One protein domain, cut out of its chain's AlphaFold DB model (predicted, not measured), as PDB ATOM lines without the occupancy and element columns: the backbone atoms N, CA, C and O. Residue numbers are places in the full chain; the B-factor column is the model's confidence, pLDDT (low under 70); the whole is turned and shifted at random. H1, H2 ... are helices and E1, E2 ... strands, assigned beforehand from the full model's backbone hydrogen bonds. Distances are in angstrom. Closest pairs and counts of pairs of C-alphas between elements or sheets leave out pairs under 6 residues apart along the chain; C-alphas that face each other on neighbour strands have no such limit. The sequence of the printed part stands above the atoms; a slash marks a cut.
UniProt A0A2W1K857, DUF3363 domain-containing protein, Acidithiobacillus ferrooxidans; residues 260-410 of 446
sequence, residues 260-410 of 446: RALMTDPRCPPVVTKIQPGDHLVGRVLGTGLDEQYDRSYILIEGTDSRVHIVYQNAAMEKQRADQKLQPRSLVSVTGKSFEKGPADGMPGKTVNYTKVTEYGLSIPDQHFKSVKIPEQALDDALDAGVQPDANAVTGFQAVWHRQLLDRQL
ATOM      1  N   ARG A 260      45.929   4.141 -23.998       89.00
ATOM      2  CA  ARG A 260      44.853   4.608 -23.107       89.00
ATOM      3  C   ARG A 260      45.364   5.316 -21.857       89.00
ATOM      4  O   ARG A 260      44.768   6.304 -21.449       89.00
ATOM      5  N   ALA A 261      46.465   4.838 -21.278       89.31
ATOM      6  CA  ALA A 261      47.076   5.445 -20.093       89.31
ATOM      7  C   ALA A 261      47.587   6.872 -20.345       89.31
ATOM      8  O   ALA A 261      47.715   7.657 -19.411       89.31
ATOM      9  N   LEU A 262      47.867   7.204 -21.607       91.75
ATOM     10  CA  LEU A 262      48.363   8.513 -21.999       91.75
ATOM     11  C   LEU A 262      47.227   9.483 -22.319       91.75
ATOM     12  O   LEU A 262      47.483  10.674 -22.379       91.75
ATOM     13  N   MET A 263      45.992   9.019 -22.522       94.31
ATOM     14  CA  MET A 263      44.866   9.865 -22.936       94.31
ATOM     15  C   MET A 263      44.465  10.872 -21.857       94.31
ATOM     16  O   MET A 263      44.360  10.531 -20.680       94.31
ATOM     17  N   THR A 264      44.148  12.098 -22.276       94.81
ATOM     18  CA  THR A 264      43.570  13.116 -21.387       94.81
ATOM     19  C   THR A 264      42.058  12.959 -21.199       94.81
ATOM     20  O   THR A 264      41.519  13.398 -20.182       94.81
ATOM     21  N   ASP A 265      41.368  12.315 -22.149       92.31
ATOM     22  CA  ASP A 265      39.977  11.866 -22.007       92.31
ATOM     23  C   ASP A 265      39.798  10.403 -22.465       92.31
ATOM     24  O   ASP A 265      39.575  10.145 -23.649       92.31
ATOM     25  N   PRO A 266      39.825   9.422 -21.538       90.06
ATOM     26  CA  PRO A 266      39.686   7.989 -21.837       90.06
ATOM     27  C   PRO A 266      38.366   7.556 -22.501       90.06
ATOM     28  O   PRO A 266      38.206   6.370 -22.816       90.06
ATOM     29  N   ARG A 267      37.398   8.470 -22.657       90.19
ATOM     30  CA  ARG A 267      36.085   8.207 -23.267       90.19
ATOM     31  C   ARG A 267      36.063   8.481 -24.772       90.19
ATOM     32  O   ARG A 267      35.092   8.104 -25.419       90.19
ATOM     33  N   CYS A 268      37.107   9.101 -25.330       91.56
ATOM     34  CA  CYS A 268      37.196   9.374 -26.763       91.56
ATOM     35  C   CYS A 268      37.094   8.071 -27.582       91.56
ATOM     36  O   CYS A 268      37.921   7.169 -27.396       91.56
ATOM     37  N   PRO A 269      36.115   7.942 -28.500       92.12
ATOM     38  CA  PRO A 269      35.979   6.750 -29.321       92.12
ATOM     39  C   PRO A 269      37.123   6.628 -30.346       92.12
ATOM     40  O   PRO A 269      37.609   7.638 -30.869       92.12
ATOM     41  N   PRO A 270      37.540   5.393 -30.680       94.69
ATOM     42  CA  PRO A 270      38.549   5.147 -31.700       94.69
ATOM     43  C   PRO A 270      37.977   5.326 -33.116       94.69
ATOM     44  O   PRO A 270      36.927   4.775 -33.453       94.69
ATOM     45  N   VAL A 271      38.709   6.016 -33.993       95.31
ATOM     46  CA  VAL A 271      38.357   6.202 -35.409       95.31
ATOM     47  C   VAL A 271      39.562   5.947 -36.309       95.31
ATOM     48  O   VAL A 271      40.648   6.470 -36.086       95.31
ATOM     49  N   VAL A 272      39.391   5.160 -37.372       94.69
ATOM     50  CA  VAL A 272      40.430   5.041 -38.406       94.69
ATOM     51  C   VAL A 272      40.338   6.251 -39.317       94.69
ATOM     52  O   VAL A 272      39.298   6.489 -39.926       94.69
ATOM     53  N   THR A 273      41.429   7.003 -39.421       96.06
ATOM     54  CA  THR A 273      41.459   8.254 -40.183       96.06
ATOM     55  C   THR A 273      42.412   8.131 -41.354       96.06
ATOM     56  O   THR A 273      43.606   7.876 -41.194       96.06
ATOM     57  N   LYS A 274      41.862   8.308 -42.555       94.56
ATOM     58  CA  LYS A 274      42.624   8.372 -43.797       94.56
ATOM     59  C   LYS A 274      42.732   9.833 -44.207       94.56
ATOM     60  O   LYS A 274      41.735  10.416 -44.594       94.56
ATOM     61  N   ILE A 275      43.947  10.365 -44.158       94.38
ATOM     62  CA  ILE A 275      44.239  11.756 -44.508       94.38
ATOM     63  C   ILE A 275      44.147  11.939 -46.031       94.38
ATOM     64  O   ILE A 275      44.928  11.341 -46.780       94.38
ATOM     65  N   GLN A 276      43.196  12.752 -46.481       93.44
ATOM     66  CA  GLN A 276      42.967  13.150 -47.872       93.44
ATOM     67  C   GLN A 276      43.416  14.599 -48.115       93.44
ATOM     68  O   GLN A 276      43.571  15.358 -47.160       93.44
ATOM     69  N   PRO A 277      43.668  15.013 -49.374       92.81
ATOM     70  CA  PRO A 277      43.954  16.412 -49.683       92.81
ATOM     71  C   PRO A 277      42.870  17.349 -49.133       92.81
ATOM     72  O   PRO A 277      41.694  17.143 -49.408       92.81
ATOM     73  N   GLY A 278      43.280  18.365 -48.372       92.06
ATOM     74  CA  GLY A 278      42.378  19.296 -47.685       92.06
ATOM     75  C   GLY A 278      42.125  18.949 -46.216       92.06
ATOM     76  O   GLY A 278      41.815  19.848 -45.441       92.06
ATOM     77  N   ASP A 279      42.336  17.698 -45.800       94.75
ATOM     78  CA  ASP A 279      42.179  17.311 -44.397       94.75
ATOM     79  C   ASP A 279      43.289  17.918 -43.534       94.75
ATOM     80  O   ASP A 279      44.472  17.890 -43.900       94.75
ATOM     81  N   HIS A 280      42.918  18.379 -42.341       95.38
ATOM     82  CA  HIS A 280      43.834  18.894 -41.331       95.38
ATOM     83  C   HIS A 280      43.506  18.278 -39.966       95.38
ATOM     84  O   HIS A 280      42.573  18.693 -39.284       95.38
ATOM     85  N   LEU A 281      44.267  17.255 -39.574       97.38
ATOM     86  CA  LEU A 281      44.132  16.609 -38.271       97.38
ATOM     87  C   LEU A 281      45.137  17.215 -37.294       97.38
ATOM     88  O   LEU A 281      46.336  17.019 -37.475       97.38
ATOM     89  N   VAL A 282      44.659  17.879 -36.241       97.50
ATOM     90  CA  VAL A 282      45.496  18.324 -35.117       97.50
ATOM     91  C   VAL A 282      45.215  17.475 -33.896       97.50
ATOM     92  O   VAL A 282      44.057  17.217 -33.557       97.50
ATOM     93  N   GLY A 283      46.278  17.085 -33.207       96.88
ATOM     94  CA  GLY A 283      46.131  16.391 -31.949       96.88
ATOM     95  C   GLY A 283      47.448  16.035 -31.298       96.88
ATOM     96  O   GLY A 283      48.538  16.415 -31.729       96.88
ATOM     97  N   ARG A 284      47.314  15.278 -30.224       96.38
ATOM     98  CA  ARG A 284      48.408  14.846 -29.375       96.38
ATOM     99  C   ARG A 284      48.729  13.386 -29.645       96.38
ATOM    100  O   ARG A 284      47.839  12.538 -29.643       96.38
ATOM    101  N   VAL A 285      49.999  13.072 -29.862       97.25
ATOM    102  CA  VAL A 285      50.422  11.691 -30.110       97.25
ATOM    103  C   VAL A 285      50.276  10.864 -28.833       97.25
ATOM    104  O   VAL A 285      50.851  11.197 -27.799       97.25
ATOM    105  N   LEU A 286      49.543   9.755 -28.906       96.00
ATOM    106  CA  LEU A 286      49.449   8.770 -27.824       96.00
ATOM    107  C   LEU A 286      50.483   7.656 -27.989       96.00
ATOM    108  O   LEU A 286      50.913   7.059 -27.017       96.00
ATOM    109  N   GLY A 287      50.901   7.362 -29.216       92.44
ATOM    110  CA  GLY A 287      51.889   6.322 -29.476       92.44
ATOM    111  C   GLY A 287      51.809   5.796 -30.897       92.44
ATOM    112  O   GLY A 287      51.007   6.255 -31.711       92.44
ATOM    113  N   THR A 288      52.644   4.811 -31.199       89.19
ATOM    114  CA  THR A 288      52.673   4.134 -32.500       89.19
ATOM    115  C   THR A 288      52.553   2.634 -32.305       89.19
ATOM    116  O   THR A 288      53.056   2.120 -31.312       89.19
ATOM    117  N   GLY A 289      51.945   1.941 -33.263       85.81
ATOM    118  CA  GLY A 289      51.761   0.494 -33.201       85.81
ATOM    119  C   GLY A 289      51.810  -0.173 -34.575       85.81
ATOM    120  O   GLY A 289      51.970   0.496 -35.603       85.81
ATOM    121  N   LEU A 290      51.693  -1.506 -34.584       83.69
ATOM    122  CA  LEU A 290      51.634  -2.341 -35.782       83.69
ATOM    123  C   LEU A 290      50.263  -2.959 -35.830       83.69
ATOM    124  O   LEU A 290      49.839  -3.614 -34.881       83.69
ATOM    125  N   ASP A 291      49.576  -2.772 -36.937       85.06
ATOM    126  CA  ASP A 291      48.474  -3.649 -37.249       85.06
ATOM    127  C   ASP A 291      49.062  -4.915 -37.869       85.06
ATOM    128  O   ASP A 291      49.307  -4.964 -39.076       85.06
ATOM    129  N   GLU A 292      49.339  -5.913 -37.030       76.56
ATOM    130  CA  GLU A 292      49.916  -7.205 -37.427       76.56
ATOM    131  C   GLU A 292      49.055  -7.930 -38.468       76.56
ATOM    132  O   GLU A 292      49.561  -8.684 -39.300       76.56
ATOM    133  N   GLN A 293      47.745  -7.653 -38.509       73.69
ATOM    134  CA  GLN A 293      46.878  -8.248 -39.515       73.69
ATOM    135  C   GLN A 293      47.229  -7.772 -40.926       73.69
ATOM    136  O   GLN A 293      47.113  -8.562 -41.868       73.69
ATOM    137  N   TYR A 294      47.633  -6.517 -41.088       76.00
ATOM    138  CA  TYR A 294      47.967  -5.947 -42.394       76.00
ATOM    139  C   TYR A 294      49.454  -5.621 -42.548       76.00
ATOM    140  O   TYR A 294      49.850  -5.154 -43.616       76.00
ATOM    141  N   ASP A 295      50.252  -5.870 -41.506       76.19
ATOM    142  CA  ASP A 295      51.641  -5.434 -41.371       76.19
ATOM    143  C   ASP A 295      51.798  -3.935 -41.700       76.19
ATOM    144  O   ASP A 295      52.610  -3.502 -42.522       76.19
ATOM    145  N   ARG A 296      50.922  -3.117 -41.100       81.50
ATOM    146  CA  ARG A 296      50.879  -1.663 -41.319       81.50
ATOM    147  C   ARG A 296      51.114  -0.911 -40.026       81.50
ATOM    148  O   ARG A 296      50.336  -1.032 -39.082       81.50
ATOM    149  N   SER A 297      52.157  -0.090 -40.004       86.88
ATOM    150  CA  SER A 297      52.396   0.819 -38.889       86.88
ATOM    151  C   SER A 297      51.289   1.868 -38.814       86.88
ATOM    152  O   SER A 297      50.816   2.367 -39.838       86.88
ATOM    153  N   TYR A 298      50.890   2.231 -37.605       92.44
ATOM    154  CA  TYR A 298      49.931   3.298 -37.343       92.44
ATOM    155  C   TYR A 298      50.437   4.221 -36.238       92.44
ATOM    156  O   TYR A 298      51.386   3.904 -35.516       92.44
ATOM    157  N   ILE A 299      49.837   5.398 -36.144       95.25
ATOM    158  CA  ILE A 299      49.976   6.320 -35.019       95.25
ATOM    159  C   ILE A 299      48.597   6.543 -34.403       95.25
ATOM    160  O   ILE A 299      47.592   6.583 -35.115       95.25
ATOM    161  N   LEU A 300      48.568   6.656 -33.082       97.12
ATOM    162  CA  LEU A 300      47.406   7.056 -32.308       97.12
ATOM    163  C   LEU A 300      47.521   8.546 -31.997       97.12
ATOM    164  O   LEU A 300      48.519   8.979 -31.418       97.12
ATOM    165  N   ILE A 301      46.506   9.316 -32.375       97.50
ATOM    166  CA  ILE A 301      46.433  10.755 -32.123       97.50
ATOM    167  C   ILE A 301      45.139  11.043 -31.364       97.50
ATOM    168  O   ILE A 301      44.053  10.796 -31.878       97.50
ATOM    169  N   GLU A 302      45.252  11.567 -30.149       97.19
ATOM    170  CA  GLU A 302      44.135  12.173 -29.427       97.19
ATOM    171  C   GLU A 302      43.803  13.509 -30.099       97.19
ATOM    172  O   GLU A 302      44.583  14.463 -30.028       97.19
ATOM    173  N   GLY A 303      42.694  13.530 -30.834       96.88
ATOM    174  CA  GLY A 303      42.271  14.650 -31.658       96.88
ATOM    175  C   GLY A 303      41.686  15.803 -30.850       96.88
ATOM    176  O   GLY A 303      41.369  15.697 -29.663       96.88
ATOM    177  N   THR A 304      41.510  16.923 -31.537       96.38
ATOM    178  CA  THR A 304      40.795  18.103 -31.027       96.38
ATOM    179  C   THR A 304      39.276  18.006 -31.236       96.38
ATOM    180  O   THR A 304      38.552  18.938 -30.913       96.38
ATOM    181  N   ASP A 305      38.785  16.872 -31.744       94.69
ATOM    182  CA  ASP A 305      37.395  16.587 -32.129       94.69
ATOM    183  C   ASP A 305      36.729  15.520 -31.232       94.69
ATOM    184  O   ASP A 305      35.760  14.866 -31.623       94.69
ATOM    185  N   SER A 306      37.272  15.308 -30.029       93.19
ATOM    186  CA  SER A 306      36.835  14.278 -29.083       93.19
ATOM    187  C   SER A 306      37.016  12.833 -29.572       93.19
ATOM    188  O   SER A 306      36.308  11.943 -29.094       93.19
ATOM    189  N   ARG A 307      37.941  12.559 -30.502       95.56
ATOM    190  CA  ARG A 307      38.219  11.200 -31.006       95.56
ATOM    191  C   ARG A 307      39.681  10.800 -30.831       95.56
ATOM    192  O   ARG A 307      40.574  11.635 -30.716       95.56
ATOM    193  N   VAL A 308      39.936   9.492 -30.841       97.00
ATOM    194  CA  VAL A 308      41.295   8.955 -31.012       97.00
ATOM    195  C   VAL A 308      41.455   8.454 -32.435       97.00
ATOM    196  O   VAL A 308      40.858   7.452 -32.830       97.00
ATOM    197  N   HIS A 309      42.296   9.131 -33.204       97.44
ATOM    198  CA  HIS A 309      42.573   8.794 -34.586       97.44
ATOM    199  C   HIS A 309      43.654   7.722 -34.669       97.44
ATOM    200  O   HIS A 309      44.796   7.929 -34.264       97.44
ATOM    201  N   ILE A 310      43.297   6.589 -35.262       96.69
ATOM    202  CA  ILE A 310      44.219   5.573 -35.756       96.69
ATOM    203  C   ILE A 310      44.574   5.971 -37.191       96.69
ATOM    204  O   ILE A 310      43.770   5.799 -38.112       96.69
ATOM    205  N   VAL A 311      45.770   6.521 -37.387       96.25
ATOM    206  CA  VAL A 311      46.258   6.934 -38.709       96.25
ATOM    207  C   VAL A 311      47.324   5.948 -39.165       96.25
ATOM    208  O   VAL A 311      48.406   5.878 -38.582       96.25
ATOM    209  N   TYR A 312      47.040   5.177 -40.215       93.88
ATOM    210  CA  TYR A 312      48.055   4.311 -40.818       93.88
ATOM    211  C   TYR A 312      49.162   5.158 -41.445       93.88
ATOM    212  O   TYR A 312      48.900   6.067 -42.235       93.88
ATOM    213  N   GLN A 313      50.405   4.844 -41.094       90.69
ATOM    214  CA  GLN A 313      51.569   5.593 -41.535       90.69
ATOM    215  C   GLN A 313      51.792   5.354 -43.027       90.69
ATOM    216  O   GLN A 313      51.885   4.225 -43.504       90.69
ATOM    217  N   ASN A 314      51.900   6.445 -43.776       88.00
ATOM    218  CA  ASN A 314      52.578   6.419 -45.061       88.00
ATOM    219  C   ASN A 314      54.045   6.802 -44.855       88.00
ATOM    220  O   ASN A 314      54.442   7.269 -43.791       88.00
ATOM    221  N   ALA A 315      54.859   6.686 -45.896       80.19
ATOM    222  CA  ALA A 315      56.287   6.916 -45.726       80.19
ATOM    223  C   ALA A 315      56.689   8.361 -45.360       80.19
ATOM    224  O   ALA A 315      57.809   8.577 -44.910       80.19
ATOM    225  N   ALA A 316      55.812   9.360 -45.544       85.00
ATOM    226  CA  ALA A 316      56.083  10.698 -45.016       85.00
ATOM    227  C   ALA A 316      56.034  10.672 -43.482       85.00
ATOM    228  O   ALA A 316      56.927  11.197 -42.829       85.00
ATOM    229  N   MET A 317      55.037   9.986 -42.916       89.50
ATOM    230  CA  MET A 317      54.902   9.783 -41.473       89.50
ATOM    231  C   MET A 317      55.989   8.856 -40.918       89.50
ATOM    232  O   MET A 317      56.563   9.163 -39.879       89.50
ATOM    233  N   GLU A 318      56.331   7.771 -41.625       84.06
ATOM    234  CA  GLU A 318      57.419   6.866 -41.213       84.06
ATOM    235  C   GLU A 318      58.756   7.612 -41.102       84.06
ATOM    236  O   GLU A 318      59.497   7.394 -40.144       84.06
ATOM    237  N   LYS A 319      59.040   8.535 -42.036       82.19
ATOM    238  CA  LYS A 319      60.221   9.405 -41.965       82.19
ATOM    239  C   LYS A 319      60.192  10.291 -40.719       82.19
ATOM    240  O   LYS A 319      61.168  10.340 -39.987       82.19
ATOM    241  N   GLN A 320      59.071  10.953 -40.446       87.25
ATOM    242  CA  GLN A 320      58.949  11.849 -39.287       87.25
ATOM    243  C   GLN A 320      59.064  11.083 -37.965       87.25
ATOM    244  O   GLN A 320      59.667  11.574 -37.017       87.25
ATOM    245  N   ARG A 321      58.558   9.846 -37.912       84.88
ATOM    246  CA  ARG A 321      58.781   8.932 -36.786       84.88
ATOM    247  C   ARG A 321      60.261   8.580 -36.632       84.88
ATOM    248  O   ARG A 321      60.764   8.611 -35.515       84.88
ATOM    249  N   ALA A 322      60.951   8.255 -37.730       78.94
ATOM    250  CA  ALA A 322      62.385   7.961 -37.713       78.94
ATOM    251  C   ALA A 322      63.219   9.165 -37.238       78.94
ATOM    252  O   ALA A 322      64.175   8.977 -36.493       78.94
ATOM    253  N   ASP A 323      62.794  10.381 -37.584       83.88
ATOM    254  CA  ASP A 323      63.384  11.647 -37.128       83.88
ATOM    255  C   ASP A 323      62.945  12.036 -35.696       83.88
ATOM    256  O   ASP A 323      63.194  13.156 -35.260       83.88
ATOM    257  N   GLN A 324      62.265  11.141 -34.966       84.50
ATOM    258  CA  GLN A 324      61.757  11.345 -33.604       84.50
ATOM    259  C   GLN A 324      60.767  12.516 -33.442       84.50
ATOM    260  O   GLN A 324      60.627  13.065 -32.356       84.50
ATOM    261  N   LYS A 325      60.017  12.869 -34.490       86.75
ATOM    262  CA  LYS A 325      59.027  13.969 -34.479       86.75
ATOM    263  C   LYS A 325      57.592  13.529 -34.176       86.75
ATOM    264  O   LYS A 325      56.667  14.327 -34.246       86.75
ATOM    265  N   LEU A 326      57.393  12.245 -33.886       90.56
ATOM    266  CA  LEU A 326      56.095  11.638 -33.574       90.56
ATOM    267  C   LEU A 326      56.161  10.905 -32.225       90.56
ATOM    268  O   LEU A 326      55.718   9.762 -32.114       90.56
ATOM    269  N   GLN A 327      56.782  11.533 -31.222       91.94
ATOM    270  CA  GLN A 327      56.903  10.960 -29.881       91.94
ATOM    271  C   GLN A 327      55.584  11.072 -29.115       91.94
ATOM    272  O   GLN A 327      54.826  12.015 -29.353       91.94
ATOM    273  N   PRO A 328      55.303  10.151 -28.174       94.81
ATOM    274  CA  PRO A 328      54.186  10.308 -27.255       94.81
ATOM    275  C   PRO A 328      54.193  11.697 -26.613       94.81
ATOM    276  O   PRO A 328      55.253  12.209 -26.253       94.81
ATOM    277  N   ARG A 329      53.001  12.269 -26.422       95.88
ATOM    278  CA  ARG A 329      52.732  13.597 -25.845       95.88
ATOM    279  C   ARG A 329      52.990  14.792 -26.762       95.88
ATOM    280  O   ARG A 329      52.490  15.871 -26.445       95.88
ATOM    281  N   SER A 330      53.685  14.625 -27.885       96.50
ATOM    282  CA  SER A 330      53.916  15.718 -28.837       96.50
ATOM    283  C   SER A 330      52.614  16.215 -29.468       96.50
ATOM    284  O   SER A 330      51.775  15.416 -29.899       96.50
ATOM    285  N   LEU A 331      52.461  17.538 -29.554       97.75
ATOM    286  CA  LEU A 331      51.426  18.202 -30.341       97.75
ATOM    287  C   LEU A 331      51.842  18.221 -31.815       97.75
ATOM    288  O   LEU A 331      52.876  18.790 -32.178       97.75
ATOM    289  N   VAL A 332      51.010  17.628 -32.665       97.56
ATOM    290  CA  VAL A 332      51.279  17.492 -34.097       97.56
ATOM    291  C   VAL A 332      50.065  17.883 -34.930       97.56
ATOM    292  O   VAL A 332      48.922  17.761 -34.488       97.56
ATOM    293  N   SER A 333      50.311  18.291 -36.173       97.12
ATOM    294  CA  SER A 333      49.299  18.284 -37.225       97.12
ATOM    295  C   SER A 333      49.694  17.343 -38.359       97.12
ATOM    296  O   SER A 333      50.859  17.237 -38.750       97.12
ATOM    297  N   VAL A 334      48.702  16.640 -38.899       97.06
ATOM    298  CA  VAL A 334      48.817  15.772 -40.069       97.06
ATOM    299  C   VAL A 334      47.867  16.316 -41.128       97.06
ATOM    300  O   VAL A 334      46.651  16.211 -41.008       97.06
ATOM    301  N   THR A 335      48.433  16.930 -42.165       96.44
ATOM    302  CA  THR A 335      47.680  17.595 -43.234       96.44
ATOM    303  C   THR A 335      47.815  16.832 -44.544       96.44
ATOM    304  O   THR A 335      48.927  16.470 -44.947       96.44
ATOM    305  N   GLY A 336      46.707  16.623 -45.246       95.56
ATOM    306  CA  GLY A 336      46.726  16.130 -46.614       95.56
ATOM    307  C   GLY A 336      46.839  17.283 -47.600       95.56
ATOM    308  O   GLY A 336      46.087  18.251 -47.549       95.56
ATOM    309  N   LYS A 337      47.791  17.183 -48.522       94.00
ATOM    310  CA  LYS A 337      48.045  18.188 -49.550       94.00
ATOM    311  C   LYS A 337      48.082  17.541 -50.925       94.00
ATOM    312  O   LYS A 337      48.360  16.347 -51.058       94.00
ATOM    313  N   SER A 338      47.844  18.342 -51.948       92.69
ATOM    314  CA  SER A 338      48.033  17.966 -53.343       92.69
ATOM    315  C   SER A 338      48.797  19.061 -54.079       92.69
ATOM    316  O   SER A 338      48.819  20.218 -53.657       92.69
ATOM    317  N   PHE A 339      49.477  18.684 -55.154       91.12
ATOM    318  CA  PHE A 339      49.999  19.625 -56.138       91.12
ATOM    319  C   PHE A 339      49.844  19.037 -57.538       91.12
ATOM    320  O   PHE A 339      49.873  17.815 -57.711       91.12
ATOM    321  N   GLU A 340      49.699  19.908 -58.531       90.31
ATOM    322  CA  GLU A 340      49.686  19.507 -59.932       90.31
ATOM    323  C   GLU A 340      51.117  19.360 -60.436       90.31
ATOM    324  O   GLU A 340      51.897  20.316 -60.451       90.31
ATOM    325  N   LYS A 341      51.485  18.144 -60.840       84.75
ATOM    326  CA  LYS A 341      52.724  17.916 -61.574       84.75
ATOM    327  C   LYS A 341      52.437  18.177 -63.049       84.75
ATOM    328  O   LYS A 341      51.634  17.462 -63.647       84.75
ATOM    329  N   GLY A 342      53.094  19.192 -63.610       79.94
ATOM    330  CA  GLY A 342      53.002  19.514 -65.034       79.94
ATOM    331  C   GLY A 342      53.399  18.333 -65.934       79.94
ATOM    332  O   GLY A 342      54.049  17.391 -65.461       79.94
ATOM    333  N   PRO A 343      53.000  18.362 -67.216       81.31
ATOM    334  CA  PRO A 343      53.326  17.307 -68.166       81.31
ATOM    335  C   PRO A 343      54.844  17.121 -68.284       81.31
ATOM    336  O   PRO A 343      55.605  18.089 -68.278       81.31
ATOM    337  N   ALA A 344      55.274  15.867 -68.387       74.19
ATOM    338  CA  ALA A 344      56.662  15.480 -68.613       74.19
ATOM    339  C   ALA A 344      56.684  14.301 -69.591       74.19
ATOM    340  O   ALA A 344      55.856  13.398 -69.469       74.19
ATOM    341  N   ASP A 345      57.601  14.328 -70.562       72.00
ATOM    342  CA  ASP A 345      57.851  13.235 -71.515       72.00
ATOM    343  C   ASP A 345      56.586  12.690 -72.211       72.00
ATOM    344  O   ASP A 345      56.351  11.485 -72.272       72.00
ATOM    345  N   GLY A 346      55.717  13.583 -72.703       70.62
ATOM    346  CA  GLY A 346      54.492  13.202 -73.420       70.62
ATOM    347  C   GLY A 346      53.367  12.629 -72.546       70.62
ATOM    348  O   GLY A 346      52.321  12.261 -73.079       70.62
ATOM    349  N   MET A 347      53.531  12.576 -71.219       68.88
ATOM    350  CA  MET A 347      52.460  12.187 -70.298       68.88
ATOM    351  C   MET A 347      51.633  13.394 -69.826       68.88
ATOM    352  O   MET A 347      52.198  14.465 -69.574       68.88
ATOM    353  N   PRO A 348      50.303  13.232 -69.657       77.94
ATOM    354  CA  PRO A 348      49.446  14.285 -69.126       77.94
ATOM    355  C   PRO A 348      49.857  14.672 -67.700       77.94
ATOM    356  O   PRO A 348      50.429  13.867 -66.956       77.94
ATOM    357  N   GLY A 349      49.540  15.913 -67.321       80.81
ATOM    358  CA  GLY A 349      49.720  16.389 -65.952       80.81
ATOM    359  C   GLY A 349      49.013  15.479 -64.944       80.81
ATOM    360  O   GLY A 349      47.999  14.849 -65.256       80.81
ATOM    361  N   LYS A 350      49.577  15.367 -63.741       86.62
ATOM    362  CA  LYS A 350      49.068  14.469 -62.702       86.62
ATOM    363  C   LYS A 350      49.018  15.163 -61.349       86.62
ATOM    364  O   LYS A 350      50.048  15.619 -60.849       86.62
ATOM    365  N   THR A 351      47.865  15.085 -60.694       88.56
ATOM    366  CA  THR A 351      47.716  15.450 -59.287       88.56
ATOM    367  C   THR A 351      48.486  14.470 -58.400       88.56
ATOM    368  O   THR A 351      48.269  13.252 -58.430       88.56
ATOM    369  N   VAL A 352      49.401  14.994 -57.586       87.12
ATOM    370  CA  VAL A 352      50.185  14.213 -56.625       87.12
ATOM    371  C   VAL A 352      49.752  14.566 -55.211       87.12
ATOM    372  O   VAL A 352      49.955  15.685 -54.745       87.12
ATOM    373  N   ASN A 353      49.210  13.575 -54.507       90.81
ATOM    374  CA  ASN A 353      48.807  13.706 -53.110       90.81
ATOM    375  C   ASN A 353      49.976  13.364 -52.183       90.81
ATOM    376  O   ASN A 353      50.687  12.377 -52.396       90.81
ATOM    377  N   TYR A 354      50.149  14.144 -51.122       90.06
ATOM    378  CA  TYR A 354      51.153  13.899 -50.095       90.06
ATOM    379  C   TYR A 354      50.648  14.305 -48.710       90.06
ATOM    380  O   TYR A 354      49.720  15.095 -48.566       90.06
ATOM    381  N   THR A 355      51.277  13.755 -47.676       94.12
ATOM    382  CA  THR A 355      50.996  14.109 -46.282       94.12
ATOM    383  C   THR A 355      52.112  14.995 -45.757       94.12
ATOM    384  O   THR A 355      53.287  14.639 -45.867       94.12
ATOM    385  N   LYS A 356      51.744  16.135 -45.173       94.69
ATOM    386  CA  LYS A 356      52.638  16.983 -44.385       94.69
ATOM    387  C   LYS A 356      52.372  16.702 -42.909       94.69
ATOM    388  O   LYS A 356      51.227  16.761 -42.478       94.69
ATOM    389  N   VAL A 357      53.426  16.415 -42.157       95.12
ATOM    390  CA  VAL A 357      53.377  16.345 -40.695       95.12
ATOM    391  C   VAL A 357      54.142  17.549 -40.158       95.12
ATOM    392  O   VAL A 357      55.260  17.801 -40.612       95.12
ATOM    393  N   THR A 358      53.548  18.277 -39.220       95.88
ATOM    394  CA  THR A 358      54.191  19.361 -38.470       95.88
ATOM    395  C   THR A 358      54.173  18.991 -36.990       95.88
ATOM    396  O   THR A 358      53.135  18.592 -36.473       95.88
ATOM    397  N   GLU A 359      55.314  19.111 -36.319       95.31
ATOM    398  CA  GLU A 359      55.444  19.009 -34.861       95.31
ATOM    399  C   GLU A 359      55.657  20.433 -34.328       95.31
ATOM    400  O   GLU A 359      56.389  21.212 -34.946       95.31
ATOM    401  N   TYR A 360      54.947  20.802 -33.259       96.44
ATOM    402  CA  TYR A 360      54.867  22.189 -32.776       96.44
ATOM    403  C   TYR A 360      55.784  22.496 -31.579       96.44
ATOM    404  O   TYR A 360      55.625  23.529 -30.932       96.44
ATOM    405  N   GLY A 361      56.726  21.612 -31.255       94.31
ATOM    406  CA  GLY A 361      57.666  21.750 -30.145       94.31
ATOM    407  C   GLY A 361      57.019  21.699 -28.762       94.31
ATOM    408  O   GLY A 361      57.622  22.161 -27.795       94.31
ATOM    409  N   LEU A 362      55.790  21.182 -28.648       95.38
ATOM    410  CA  LEU A 362      55.046  21.132 -27.391       95.38
ATOM    411  C   LEU A 362      54.765  19.685 -26.985       95.38
ATOM    412  O   LEU A 362      54.077  18.955 -27.693       95.38
ATOM    413  N   SER A 363      55.220  19.318 -25.787       95.44
ATOM    414  CA  SER A 363      54.826  18.081 -25.113       95.44
ATOM    415  C   SER A 363      53.716  18.370 -24.106       95.44
ATOM    416  O   SER A 363      53.884  19.171 -23.187       95.44
ATOM    417  N   ILE A 364      52.564  17.730 -24.288       94.69
ATOM    418  CA  ILE A 364      51.384  17.899 -23.437       94.69
ATOM    419  C   ILE A 364      51.331  16.723 -22.449       94.69
ATOM    420  O   ILE A 364      51.235  15.576 -22.891       94.69
ATOM    421  N   PRO A 365      51.387  16.945 -21.128       93.69
ATOM    422  CA  PRO A 365      51.347  15.864 -20.143       93.69
ATOM    423  C   PRO A 365      49.966  15.191 -20.069       93.69
ATOM    424  O   PRO A 365      48.952  15.777 -20.436       93.69
ATOM    425  N   ASP A 366      49.922  13.952 -19.575       91.62
ATOM    426  CA  ASP A 366      48.673  13.174 -19.435       91.62
ATOM    427  C   ASP A 366      47.783  13.755 -18.316       91.62
ATOM    428  O   ASP A 366      46.557  13.678 -18.349       91.62
ATOM    429  N   GLN A 367      48.421  14.384 -17.325       90.06
ATOM    430  CA  GLN A 367      47.808  15.043 -16.175       90.06
ATOM    431  C   GLN A 367      48.249  16.505 -16.108       90.06
ATOM    432  O   GLN A 367      49.261  16.887 -16.686       90.06
ATOM    433  N   HIS A 368      47.487  17.343 -15.400       90.88
ATOM    434  CA  HIS A 368      47.795  18.771 -15.216       90.88
ATOM    435  C   HIS A 368      47.960  19.583 -16.522       90.88
ATOM    436  O   HIS A 368      48.460  20.701 -16.501       90.88
ATOM    437  N   PHE A 369      47.456  19.084 -17.656       92.00
ATOM    438  CA  PHE A 369      47.543  19.739 -18.970       92.00
ATOM    439  C   PHE A 369      46.695  21.017 -19.107       92.00
ATOM    440  O   PHE A 369      46.830  21.751 -20.083       92.00
ATOM    441  N   LYS A 370      45.808  21.311 -18.147       92.06
ATOM    442  CA  LYS A 370      44.842  22.427 -18.224       92.06
ATOM    443  C   LYS A 370      45.483  23.821 -18.310       92.06
ATOM    444  O   LYS A 370      44.819  24.753 -18.769       92.06
ATOM    445  N   SER A 371      46.727  23.961 -17.852       91.56
ATOM    446  CA  SER A 371      47.513  25.203 -17.863       91.56
ATOM    447  C   SER A 371      48.498  25.300 -19.033       91.56
ATOM    448  O   SER A 371      49.187  26.311 -19.160       91.56
ATOM    449  N   VAL A 372      48.584  24.276 -19.888       95.00
ATOM    450  CA  VAL A 372      49.521  24.262 -21.017       95.00
ATOM    451  C   VAL A 372      49.157  25.356 -22.017       95.00
ATOM    452  O   VAL A 372      48.013  25.438 -22.467       95.00
ATOM    453  N   LYS A 373      50.143  26.174 -22.395       96.81
ATOM    454  CA  LYS A 373      50.001  27.189 -23.442       96.81
ATOM    455  C   LYS A 373      50.281  26.562 -24.806       96.81
ATOM    456  O   LYS A 373      51.387  26.082 -25.046       96.81
ATOM    457  N   ILE A 374      49.286  26.572 -25.689       97.56
ATOM    458  CA  ILE A 374      49.433  26.072 -27.058       97.56
ATOM    459  C   ILE A 374      50.239  27.096 -27.876       97.56
ATOM    460  O   ILE A 374      49.976  28.297 -27.759       97.56
ATOM    461  N   PRO A 375      51.225  26.667 -28.689       97.88
ATOM    462  CA  PRO A 375      51.954  27.566 -29.574       97.88
ATOM    463  C   PRO A 375      51.001  28.325 -30.499       97.88
ATOM    464  O   PRO A 375      50.146  27.710 -31.134       97.88
ATOM    465  N   GLU A 376      51.179  29.645 -30.625       96.88
ATOM    466  CA  GLU A 376      50.330  30.473 -31.500       96.88
ATOM    467  C   GLU A 376      50.332  29.955 -32.936       96.88
ATOM    468  O   GLU A 376      49.280  29.896 -33.553       96.88
ATOM    469  N   GLN A 377      51.477  29.463 -33.420       97.25
ATOM    470  CA  GLN A 377      51.582  28.881 -34.754       97.25
ATOM    471  C   GLN A 377      50.671  27.660 -34.965       97.25
ATOM    472  O   GLN A 377      50.160  27.476 -36.062       97.25
ATOM    473  N   ALA A 378      50.431  26.837 -33.938       97.38
ATOM    474  CA  ALA A 378      49.505  25.710 -34.054       97.38
ATOM    475  C   ALA A 378      48.048  26.183 -34.172       97.38
ATOM    476  O   ALA A 378      47.264  25.600 -34.917       97.38
ATOM    477  N   LEU A 379      47.698  27.244 -33.441       98.00
ATOM    478  CA  LEU A 379      46.368  27.850 -33.478       98.00
ATOM    479  C   LEU A 379      46.138  28.590 -34.804       98.00
ATOM    480  O   LEU A 379      45.074  28.450 -35.396       98.00
ATOM    481  N   ASP A 380      47.144  29.323 -35.282       97.19
ATOM    482  CA  ASP A 380      47.119  30.029 -36.566       97.19
ATOM    483  C   ASP A 380      46.962  29.044 -37.729       97.19
ATOM    484  O   ASP A 380      46.038  29.192 -38.524       97.19
ATOM    485  N   ASP A 381      47.778  27.979 -37.770       96.50
ATOM    486  CA  ASP A 381      47.675  26.924 -38.787       96.50
ATOM    487  C   ASP A 381      46.265  26.299 -38.824       96.50
ATOM    488  O   ASP A 381      45.743  25.997 -39.899       96.50
ATOM    489  N   ALA A 382      45.638  26.103 -37.658       95.94
ATOM    490  CA  ALA A 382      44.299  25.531 -37.560       95.94
ATOM    491  C   ALA A 382      43.205  26.502 -38.035       95.94
ATOM    492  O   ALA A 382      42.294  26.087 -38.756       95.94
ATOM    493  N   LEU A 383      43.295  27.786 -37.669       96.31
ATOM    494  CA  LEU A 383      42.372  28.822 -38.151       96.31
ATOM    495  C   LEU A 383      42.495  29.013 -39.669       96.31
ATOM    496  O   LEU A 383      41.472  29.100 -40.349       96.31
ATOM    497  N   ASP A 384      43.717  29.001 -40.204       94.94
ATOM    498  CA  ASP A 384      43.992  29.070 -41.644       94.94
ATOM    499  C   ASP A 384      43.456  27.836 -42.388       94.94
ATOM    500  O   ASP A 384      42.997  27.938 -43.528       94.94
ATOM    501  N   ALA A 385      43.455  26.670 -41.734       93.50
ATOM    502  CA  ALA A 385      42.816  25.451 -42.229       93.50
ATOM    503  C   ALA A 385      41.279  25.453 -42.078       93.50
ATOM    504  O   ALA A 385      40.624  24.482 -42.460       93.50
ATOM    505  N   GLY A 386      40.687  26.524 -41.538       93.56
ATOM    506  CA  GLY A 386      39.241  26.693 -41.395       93.56
ATOM    507  C   GLY A 386      38.628  26.032 -40.156       93.56
ATOM    508  O   GLY A 386      37.401  26.022 -40.028       93.56
ATOM    509  N   VAL A 387      39.442  25.511 -39.232       93.56
ATOM    510  CA  VAL A 387      38.961  24.909 -37.980       93.56
ATOM    511  C   VAL A 387      38.263  25.975 -37.137       93.56
ATOM    512  O   VAL A 387      38.813  27.049 -36.889       93.56
ATOM    513  N   GLN A 388      37.046  25.677 -36.683       94.19
ATOM    514  CA  GLN A 388      36.290  26.565 -35.803       94.19
ATOM    515  C   GLN A 388      36.418  26.123 -34.340       94.19
ATOM    516  O   GLN A 388      36.395  24.918 -34.078       94.19
ATOM    517  N   PRO A 389      36.520  27.068 -33.388       95.00
ATOM    518  CA  PRO A 389      36.423  26.751 -31.969       95.00
ATOM    519  C   PRO A 389      35.062  26.133 -31.623       95.00
ATOM    520  O   PRO A 389      34.023  26.671 -32.004       95.00
ATOM    521  N   ASP A 390      35.064  25.040 -30.861       94.25
ATOM    522  CA  ASP A 390      33.859  24.414 -30.318       94.25
ATOM    523  C   ASP A 390      33.671  24.788 -28.842       94.25
ATOM    524  O   ASP A 390      34.449  24.396 -27.970       94.25
ATOM    525  N   ALA A 391      32.604  25.533 -28.551       89.12
ATOM    526  CA  ALA A 391      32.252  25.933 -27.191       89.12
ATOM    527  C   ALA A 391      31.779  24.757 -26.312       89.12
ATOM    528  O   ALA A 391      31.785  24.874 -25.087       89.12
ATOM    529  N   ASN A 392      31.385  23.628 -26.911       90.62
ATOM    530  CA  ASN A 392      30.928  22.439 -26.189       90.62
ATOM    531  C   ASN A 392      32.079  21.508 -25.775       90.62
ATOM    532  O   ASN A 392      31.856  20.532 -25.054       90.62
ATOM    533  N   ALA A 393      33.314  21.795 -26.195       91.00
ATOM    534  CA  ALA A 393      34.484  21.021 -25.809       91.00
ATOM    535  C   ALA A 393      34.845  21.280 -24.335       91.00
ATOM    536  O   ALA A 393      35.539  22.237 -23.999       91.00
ATOM    537  N   VAL A 394      34.373  20.408 -23.439       89.00
ATOM    538  CA  VAL A 394      34.485  20.594 -21.976       89.00
ATOM    539  C   VAL A 394      35.469  19.648 -21.278       89.00
ATOM    540  O   VAL A 394      35.807  19.865 -20.113       89.00
ATOM    541  N   THR A 395      35.954  18.604 -21.954       91.81
ATOM    542  CA  THR A 395      36.839  17.586 -21.360       91.81
ATOM    543  C   THR A 395      38.117  17.355 -22.159       91.81
ATOM    544  O   THR A 395      38.205  17.697 -23.335       91.81
ATOM    545  N   GLY A 396      39.126  16.774 -21.500       93.00
ATOM    546  CA  GLY A 396      40.415  16.450 -22.113       93.00
ATOM    547  C   GLY A 396      41.177  17.657 -22.668       93.00
ATOM    548  O   GLY A 396      40.881  18.820 -22.383       93.00
ATOM    549  N   PHE A 397      42.185  17.359 -23.479       93.44
ATOM    550  CA  PHE A 397      43.024  18.318 -24.186       93.44
ATOM    551  C   PHE A 397      42.212  19.184 -25.160       93.44
ATOM    552  O   PHE A 397      42.482  20.382 -25.259       93.44
ATOM    553  N   GLN A 398      41.185  18.630 -25.813       95.19
ATOM    554  CA  GLN A 398      40.353  19.391 -26.753       95.19
ATOM    555  C   GLN A 398      39.727  20.643 -26.113       95.19
ATOM    556  O   GLN A 398      39.650  21.680 -26.761       95.19
ATOM    557  N   ALA A 399      39.353  20.599 -24.830       95.50
ATOM    558  CA  ALA A 399      38.783  21.756 -24.141       95.50
ATOM    559  C   ALA A 399      39.803  22.895 -23.993       95.50
ATOM    560  O   ALA A 399      39.490  24.072 -24.173       95.50
ATOM    561  N   VAL A 400      41.056  22.540 -23.693       95.75
ATOM    562  CA  VAL A 400      42.169  23.495 -23.600       95.75
ATOM    563  C   VAL A 400      42.485  24.084 -24.973       95.75
ATOM    564  O   VAL A 400      42.721  25.289 -25.069       95.75
ATOM    565  N   TRP A 401      42.465  23.240 -26.009       97.25
ATOM    566  CA  TRP A 401      42.655  23.629 -27.401       97.25
ATOM    567  C   TRP A 401      41.593  24.630 -27.860       97.25
ATOM    568  O   TRP A 401      41.944  25.743 -28.238       97.25
ATOM    569  N   HIS A 402      40.307  24.279 -27.772       97.75
ATOM    570  CA  HIS A 402      39.209  25.111 -28.280       97.75
ATOM    571  C   HIS A 402      39.090  26.447 -27.549       97.75
ATOM    572  O   HIS A 402      38.864  27.469 -28.193       97.75
ATOM    573  N   ARG A 403      39.340  26.475 -26.234       96.81
ATOM    574  CA  ARG A 403      39.416  27.731 -25.474       96.81
ATOM    575  C   ARG A 403      40.514  28.656 -26.011       96.81
ATOM    576  O   ARG A 403      40.241  29.811 -26.312       96.81
ATOM    577  N   GLN A 404      41.738  28.146 -26.174       97.62
ATOM    578  CA  GLN A 404      42.853  28.960 -26.677       97.62
ATOM    579  C   GLN A 404      42.699  29.322 -28.160       97.62
ATOM    580  O   GLN A 404      43.114  30.406 -28.565       97.62
ATOM    581  N   LEU A 405      42.067  28.460 -28.961       97.75
ATOM    582  CA  LEU A 405      41.733  28.747 -30.356       97.75
ATOM    583  C   LEU A 405      40.727  29.900 -30.459       97.75
ATOM    584  O   LEU A 405      40.901  30.785 -31.295       97.75
ATOM    585  N   LEU A 406      39.714  29.929 -29.584       97.19
ATOM    586  CA  LEU A 406      38.763  31.037 -29.492       97.19
ATOM    587  C   LEU A 406      39.461  32.340 -29.088       97.19
ATOM    588  O   LEU A 406      39.295  33.353 -29.770       97.19
ATOM    589  N   ASP A 407      40.284  32.306 -28.036       96.69
ATOM    590  CA  ASP A 407      41.055  33.472 -27.586       96.69
ATOM    591  C   ASP A 407      41.946  34.013 -28.717       96.69
ATOM    592  O   ASP A 407      41.993  35.224 -28.964       96.69
ATOM    593  N   ARG A 408      42.600  33.115 -29.470       97.00
ATOM    594  CA  ARG A 408      43.427  33.484 -30.624       97.00
ATOM    595  C   ARG A 408      42.603  34.094 -31.756       97.00
ATOM    596  O   ARG A 408      42.990  35.136 -32.287       97.00
ATOM    597  N   GLN A 409      41.455  33.505 -32.090       96.56
ATOM    598  CA  GLN A 409      40.551  34.022 -33.121       96.56
ATOM    599  C   GLN A 409      40.055  35.437 -32.777       96.56
ATOM    600  O   GLN A 409      40.031  36.318 -33.642       96.56
ATOM    601  N   LEU A 410      39.696  35.682 -31.512       96.12
ATOM    602  CA  LEU A 410      39.283  37.002 -31.029       96.12
ATOM    603  C   LEU A 410      40.431  38.018 -31.093       96.12
ATOM    604  O   LEU A 410      40.227  39.133 -31.580       96.12
TER     605      LEU A 410
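What this domain is: This is residues 260 to 410 of the 446 residues of the protein "DUF3363 domain-containing protein" of Acidithiobacillus ferrooxidans (UniProt A0A2W1K857). A strongly twisted six-stranded sheet sends out a long hairpin arm, E5 and E6, whose tip, residues 343 to 348, sticks out free. On one face of the sheet H2 lies over E2 and E5, with H3 about perpendicular to it, while the short H1 packs on the opposite face, closest to E6. The printed part has 151 residues, with named elements in the order E1 E2 E3 E4 H1 E5 E6 H2 H3; the mixed sheet runs E1 E4 E3 E2 E5 E6, and the class is mixed, helices and strands. The whole is compact, with a radius of gyration of the C-alphas of 16.5 A, and spans 58 by 42 by 26 A, the arm making the length.

How they stand to each other: The sheet runs from edge strand E1, residues 270 to 272, through E4, 308 to 312, E3, 296 to 303, E2, 280 to 291, and E5, 330 to 341, to edge strand E6, 350 to 363. E1 and E4 are parallel, with N 271 and O 308 2.8 A apart, within hydrogen-bond range. E2, E3 and E4 form a meander, each strand the antiparallel neighbour of the one before; N 301 and O 309 are 2.9 A apart, N 286 and O 300 2.8 A. E2 bends by 97 degrees at residue 284; its residues 280 to 285 face E5, antiparallel, with N 283 and O 332 3.0 A apart. E5 and E6 form a hairpin, with N 335 and O 356 2.8 A apart. H2, residues 376 to 384, and H3, residues 396 to 410, on one face and H1, residues 315 to 322, on the other make three layers, helices on both faces of a sheet. H1 has a height over the sheet of 7.2 A; its closest C-alphas to E6 are those of Ala 316 and Thr 355, 6.3 A. H2 has a height over the sheet of 9.7 A and runs slantwise to the strands, at 43 degrees to E5 on the local plane. H3 touches H2 with residues 404 to 409 alone, about perpendicular at 77 degrees; the closest C-alphas are those of Leu 379 and Leu 405, 5.7 A. Every O i to N i+4 pair is within hydrogen-bond range in H1 and H2; in H3, 10 of 11 are.

Where its parts are: E1 begins at C-alpha 270, (38.549, 5.147, -31.700). From first to last C-alpha E2 measures 23.4 A, E3 20.8 A, E5 32.8 A, E6 38.2 A and H3 22.4 A. E6 begins at C-alpha 350, (49.068, 14.469, -62.702), and H3 ends at C-alpha 410, (39.283, 37.002, -31.029).

The domain as a whole: The two C-alphas farthest apart, those of Gly 346 and His 368, are 58.9 A apart. The printed part has no cut. The links from E6 to H2, residues 364 to 375, and from H2 to H3 are long. The mean pLDDT of the printed part is 91.7, and one residue, 347, is under 70.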